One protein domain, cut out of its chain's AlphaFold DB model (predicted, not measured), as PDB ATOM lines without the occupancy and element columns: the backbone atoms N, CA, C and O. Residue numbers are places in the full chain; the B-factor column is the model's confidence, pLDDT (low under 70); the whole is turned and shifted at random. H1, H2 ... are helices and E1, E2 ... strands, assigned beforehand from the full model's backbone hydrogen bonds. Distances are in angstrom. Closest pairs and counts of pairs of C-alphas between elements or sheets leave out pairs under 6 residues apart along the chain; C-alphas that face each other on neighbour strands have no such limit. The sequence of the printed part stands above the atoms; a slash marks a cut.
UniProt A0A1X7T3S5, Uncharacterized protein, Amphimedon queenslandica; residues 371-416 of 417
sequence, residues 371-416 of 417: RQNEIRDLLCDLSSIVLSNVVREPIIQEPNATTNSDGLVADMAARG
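AT A GLANCE: This is residues 371 to 416 of the 417 residues of an uncharacterized protein of Amphimedon queenslandica (UniProt A0A1X7T3S5). What is the shape? Helix H1 packs on a two-stranded antiparallel ribbon, E1 beside E3, and a long narrow loop, E2 with residues 398 to 411, makes the length. What builds it? The printed part has 46 residues: H1, E1, E2, E3 in order, class mixed. It is loose, radius of gyration of the C-alphas 13.0 A, spanning 40 by 26 by 8 A.

IN THESE COORDINATES: Where is the sheet? E1 is residues 389 to 392, E3 412 to 415, ending at C-alpha (14.315, 36.817, 21.845). And the rest? H1 is residues 371 to 386, 23.5 A long, from C-alpha (-8.242, 36.201, 13.708); E2 is 395 to 397.

HOW THE PARTS SIT: How do E1 and E3 pair? N 391 and O 413 are 2.8 A apart, within hydrogen-bond range; directions differ by 174 degrees. Where is H1? Its closest C-alphas to E1 are Ser 384 and Val 390, 5.6 A; 11 of 12 O i to N i+4 pairs are within range. And E2? E1 runs on into E2 at 81 degrees; E2 pairs with no named strand, but with residues 408 to 409, antiparallel.

THE WHOLE: Which link is long? E2 to E3, 14 residues; the printed part has no cut. Where is confidence low? Residues 404 and 416 are under 70.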
ATOM      1  N   ARG A 371      -8.246  36.941  12.432       71.62
ATOM      2  CA  ARG A 371      -8.242  36.201  13.708       71.62
ATOM      3  C   ARG A 371      -6.848  35.719  14.103       71.62
ATOM      4  O   ARG A 371      -6.478  35.802  15.272       71.62
ATOM      5  N   GLN A 372      -6.085  35.197  13.143       74.25
ATOM      6  CA  GLN A 372      -4.699  34.791  13.383       74.25
ATOM      7  C   GLN A 372      -3.843  35.994  13.787       74.25
ATOM      8  O   GLN A 372      -3.113  35.916  14.775       74.25
ATOM      9  N   ASN A 373      -4.008  37.119  13.091       79.81
ATOM     10  CA  ASN A 373      -3.301  38.359  13.377       79.81
ATOM     11  C   ASN A 373      -3.669  38.924  14.756       79.81
ATOM     12  O   ASN A 373      -2.770  39.321  15.481       79.81
ATOM     13  N   GLU A 374      -4.940  38.903  15.169       83.44
ATOM     14  CA  GLU A 374      -5.377  39.371  16.495       83.44
ATOM     15  C   GLU A 374      -4.759  38.552  17.637       83.44
ATOM     16  O   GLU A 374      -4.238  39.120  18.597       83.44
ATOM     17  N   ILE A 375      -4.777  37.215  17.535       83.50
ATOM     18  CA  ILE A 375      -4.163  36.337  18.545       83.50
ATOM     19  C   ILE A 375      -2.653  36.563  18.591       83.50
ATOM     20  O   ILE A 375      -2.078  36.711  19.670       83.50
ATOM     21  N   ARG A 376      -2.006  36.598  17.424       87.19
ATOM     22  CA  ARG A 376      -0.573  36.863  17.309       87.19
ATOM     23  C   ARG A 376      -0.209  38.215  17.907       87.19
ATOM     24  O   ARG A 376       0.758  38.290  18.658       87.19
ATOM     25  N   ASP A 377      -0.957  39.264  17.588       87.31
ATOM     26  CA  ASP A 377      -0.694  40.622  18.055       87.31
ATOM     27  C   ASP A 377      -0.862  40.711  19.577       87.31
ATOM     28  O   ASP A 377       0.013  41.255  20.245       87.31
ATOM     29  N   LEU A 378      -1.894  40.073  20.144       87.44
ATOM     30  CA  LEU A 378      -2.061  39.950  21.595       87.44
ATOM     31  C   LEU A 378      -0.881  39.214  22.249       87.44
ATOM     32  O   LEU A 378      -0.367  39.651  23.277       87.44
ATOM     33  N   LEU A 379      -0.442  38.091  21.670       87.25
ATOM     34  CA  LEU A 379       0.710  37.338  22.173       87.25
ATOM     35  C   LEU A 379       2.004  38.153  22.080       87.25
ATOM     36  O   LEU A 379       2.808  38.111  23.013       87.25
ATOM     37  N   CYS A 380       2.190  38.917  21.001       86.75
ATOM     38  CA  CYS A 380       3.302  39.854  20.859       86.75
ATOM     39  C   CYS A 380       3.265  40.909  21.962       86.75
ATOM     40  O   CYS A 380       4.279  41.123  22.621       86.75
ATOM     41  N   ASP A 381       2.106  41.523  22.199       88.94
ATOM     42  CA  ASP A 381       1.941  42.576  23.199       88.94
ATOM     43  C   ASP A 381       2.223  42.055  24.604       88.94
ATOM     44  O   ASP A 381       3.044  42.629  25.319       88.94
ATOM     45  N   LEU A 382       1.649  40.909  24.973       89.69
ATOM     46  CA  LEU A 382       1.924  40.261  26.257       89.69
ATOM     47  C   LEU A 382       3.402  39.885  26.411       89.69
ATOM     48  O   LEU A 382       3.979  40.063  27.482       89.69
ATOM     49  N   SER A 383       4.030  39.396  25.341       87.62
ATOM     50  CA  SER A 383       5.447  39.031  25.360       87.62
ATOM     51  C   SER A 383       6.348  40.258  25.479       87.62
ATOM     52  O   SER A 383       7.357  40.197  26.176       87.62
ATOM     53  N   SER A 384       5.975  41.380  24.857       86.94
ATOM     54  CA  SER A 384       6.733  42.638  24.902       86.94
ATOM     55  C   SER A 384       6.766  43.283  26.293       86.94
ATOM     56  O   SER A 384       7.666  44.063  26.589       86.94
ATOM     57  N   ILE A 385       5.833  42.915  27.181       89.19
ATOM     58  CA  ILE A 385       5.850  43.337  28.591       89.19
ATOM     59  C   ILE A 385       7.036  42.708  29.340       89.19
ATOM     60  O   ILE A 385       7.572  43.312  30.268       89.19
ATOM     61  N   VAL A 386       7.437  41.491  28.962       86.88
ATOM     62  CA  VAL A 386       8.440  40.689  29.685       86.88
ATOM     63  C   VAL A 386       9.780  40.633  28.944       86.88
ATOM     64  O   VAL A 386      10.830  40.563  29.579       86.88
ATOM     65  N   LEU A 387       9.762  40.657  27.611       84.44
ATOM     66  CA  LEU A 387      10.926  40.466  26.746       84.44
ATOM     67  C   LEU A 387      11.229  41.747  25.963       84.44
ATOM     68  O   LEU A 387      10.336  42.366  25.395       84.44
ATOM     69  N   SER A 388      12.507  42.123  25.892       82.06
ATOM     70  CA  SER A 388      12.952  43.378  25.271       82.06
ATOM     71  C   SER A 388      12.965  43.352  23.740       82.06
ATOM     72  O   SER A 388      12.856  44.405  23.117       82.06
ATOM     73  N   ASN A 389      13.080  42.171  23.126       86.12
ATOM     74  CA  ASN A 389      13.198  42.005  21.677       86.12
ATOM     75  C   ASN A 389      12.054  41.147  21.125       86.12
ATOM     76  O   ASN A 389      12.246  39.967  20.814       86.12
ATOM     77  N   VAL A 390      10.867  41.748  21.006       87.81
ATOM     78  CA  VAL A 390       9.685  41.129  20.389       87.81
ATOM     79  C   VAL A 390       9.324  41.860  19.097       87.81
ATOM     80  O   VAL A 390       9.212  43.083  19.089       87.81
ATOM     81  N   VAL A 391       9.152  41.117  18.003       87.31
ATOM     82  CA  VAL A 391       8.839  41.644  16.665       87.31
ATOM     83  C   VAL A 391       7.665  40.869  16.068       87.31
ATOM     84  O   VAL A 391       7.639  39.637  16.126       87.31
ATOM     85  N   ARG A 392       6.709  41.604  15.488       87.88
ATOM     86  CA  ARG A 392       5.572  41.069  14.722       87.88
ATOM     87  C   ARG A 392       5.995  40.806  13.279       87.88
ATOM     88  O   ARG A 392       6.735  41.608  12.719       87.88
ATOM     89  N   GLU A 393       5.518  39.712  12.703       82.25
ATOM     90  CA  GLU A 393       5.770  39.314  11.311       82.25
ATOM     91  C   GLU A 393       7.251  39.378  10.869       82.25
ATOM     92  O   GLU A 393       7.580  40.011   9.863       82.25
ATOM     93  N   PRO A 394       8.202  38.773  11.610       83.38
ATOM     94  CA  PRO A 394       9.604  38.806  11.211       83.38
ATOM     95  C   PRO A 394       9.824  38.009   9.919       83.38
ATOM     96  O   PRO A 394       9.411  36.854   9.787       83.38
ATOM     97  N   ILE A 395      10.561  38.602   8.983       81.94
ATOM     98  CA  ILE A 395      11.010  37.914   7.771       81.94
ATOM     99  C   ILE A 395      12.048  36.856   8.180       81.94
ATOM    100  O   ILE A 395      13.118  37.189   8.690       81.94
ATOM    101  N   ILE A 396      11.724  35.576   7.978       80.94
ATOM    102  CA  ILE A 396      12.658  34.450   8.150       80.94
ATOM    103  C   ILE A 396      13.527  34.311   6.899       80.94
ATOM    104  O   ILE A 396      14.727  34.060   6.999       80.94
ATOM    105  N   GLN A 397      12.913  34.465   5.724       81.19
ATOM    106  CA  GLN A 397      13.579  34.358   4.434       81.19
ATOM    107  C   GLN A 397      13.056  35.435   3.487       81.19
ATOM    108  O   GLN A 397      11.860  35.501   3.208       81.19
ATOM    109  N   GLU A 398      13.968  36.256   2.977       82.50
ATOM    110  CA  GLU A 398      13.674  37.249   1.945       82.50
ATOM    111  C   GLU A 398      13.252  36.545   0.639       82.50
ATOM    112  O   GLU A 398      13.898  35.570   0.231       82.50
ATOM    113  N   PRO A 399      12.192  37.018  -0.041       80.19
ATOM    114  CA  PRO A 399      11.845  36.522  -1.366       80.19
ATOM    115  C   PRO A 399      12.988  36.816  -2.346       80.19
ATOM    116  O   PRO A 399      13.488  37.938  -2.422       80.19
ATOM    117  N   ASN A 400      13.398  35.813  -3.124       77.75
ATOM    118  CA  ASN A 400      14.493  35.962  -4.081       77.75
ATOM    119  C   ASN A 400      13.985  35.807  -5.517       77.75
ATOM    120  O   ASN A 400      13.701  34.703  -5.990       77.75
ATOM    121  N   ALA A 401      13.943  36.933  -6.231       71.25
ATOM    122  CA  ALA A 401      13.486  37.018  -7.616       71.25
ATOM    123  C   ALA A 401      14.373  36.248  -8.613       71.25
ATOM    124  O   ALA A 401      13.912  35.909  -9.698       71.25
ATOM    125  N   THR A 402      15.632  35.952  -8.266       72.38
ATOM    126  CA  THR A 402      16.548  35.207  -9.153       72.38
ATOM    127  C   THR A 402      16.395  33.692  -9.047       72.38
ATOM    128  O   THR A 402      16.615  32.991 -10.030       72.38
ATOM    129  N   THR A 403      15.984  33.176  -7.886       74.06
ATOM    130  CA  THR A 403      15.765  31.737  -7.643       74.06
ATOM    131  C   THR A 403      14.290  31.344  -7.612       74.06
ATOM    132  O   THR A 403      13.986  30.168  -7.432       74.06
ATOM    133  N   ASN A 404      13.377  32.307  -7.793       69.44
ATOM    134  CA  ASN A 404      11.926  32.115  -7.733       69.44
ATOM    135  C   ASN A 404      11.459  31.470  -6.411       69.44
ATOM    136  O   ASN A 404      10.517  30.681  -6.389       69.44
ATOM    137  N   SER A 405      12.158  31.764  -5.312       73.31
ATOM    138  CA  SER A 405      11.807  31.260  -3.984       73.31
ATOM    139  C   SER A 405      10.923  32.270  -3.265       73.31
ATOM    140  O   SER A 405      11.332  33.424  -3.090       73.31
ATOM    141  N   ASP A 406       9.751  31.814  -2.825       74.31
ATOM    142  CA  ASP A 406       8.822  32.613  -2.032       74.31
ATOM    143  C   ASP A 406       9.465  33.053  -0.709       74.31
ATOM    144  O   ASP A 406      10.266  32.331  -0.108       74.31
ATOM    145  N   GLY A 407       9.125  34.264  -0.267       77.50
ATOM    146  CA  GLY A 407       9.546  34.771   1.034       77.50
ATOM    147  C   GLY A 407       8.846  34.011   2.159       77.50
ATOM    148  O   GLY A 407       7.665  33.680   2.052       77.50
ATOM    149  N   LEU A 408       9.567  33.755   3.249       77.69
ATOM    150  CA  LEU A 408       9.018  33.141   4.454       77.69
ATOM    151  C   LEU A 408       8.945  34.191   5.557       77.69
ATOM    152  O   LEU A 408       9.969  34.726   5.982       77.69
ATOM    153  N   VAL A 409       7.738  34.451   6.046       79.69
ATOM    154  CA  VAL A 409       7.473  35.364   7.161       79.69
ATOM    155  C   VAL A 409       6.947  34.529   8.329       79.69
ATOM    156  O   VAL A 409       6.038  33.722   8.143       79.69
ATOM    157  N   ALA A 410       7.560  34.658   9.510       79.12
ATOM    158  CA  ALA A 410       7.030  34.058  10.739       79.12
ATOM    159  C   ALA A 410       5.930  34.942  11.320       79.12
ATOM    160  O   ALA A 410       5.908  36.129  11.045       79.12
ATOM    161  N   ASP A 411       5.097  34.411  12.212       82.50
ATOM    162  CA  ASP A 411       4.088  35.221  12.903       82.50
ATOM    163  C   ASP A 411       4.716  36.187  13.927       82.50
ATOM    164  O   ASP A 411       4.460  37.387  13.925       82.50
ATOM    165  N   MET A 412       5.584  35.694  14.806       86.38
ATOM    166  CA  MET A 412       6.202  36.492  15.869       86.38
ATOM    167  C   MET A 412       7.605  35.971  16.162       86.38
ATOM    168  O   MET A 412       7.839  34.764  16.159       86.38
ATOM    169  N   ALA A 413       8.530  36.873  16.488       83.75
ATOM    170  CA  ALA A 413       9.799  36.524  17.113       83.75
ATOM    171  C   ALA A 413       9.890  37.193  18.477       83.75
ATOM    172  O   ALA A 413       9.711  38.399  18.588       83.75
ATOM    173  N   ALA A 414      10.235  36.415  19.497       81.50
ATOM    174  CA  ALA A 414      10.633  36.925  20.796       81.50
ATOM    175  C   ALA A 414      12.001  36.347  21.148       81.50
ATOM    176  O   ALA A 414      12.181  35.128  21.164       81.50
ATOM    177  N   ARG A 415      12.978  37.216  21.399       77.38
ATOM    178  CA  ARG A 415      14.315  36.817  21.845       77.38
ATOM    179  C   ARG A 415      14.466  37.208  23.310       77.38
ATOM    180  O   ARG A 415      14.273  38.373  23.659       77.38
ATOM    181  N   GLY A 416      14.774  36.225  24.152       64.50
ATOM    182  CA  GLY A 416      15.242  36.481  25.513       64.50
ATOM    183  C   GLY A 416      16.601  37.172  25.489       64.50
ATOM    184  O   GLY A 416      17.312  37.089  24.484       64.50
TER     185      GLY A 416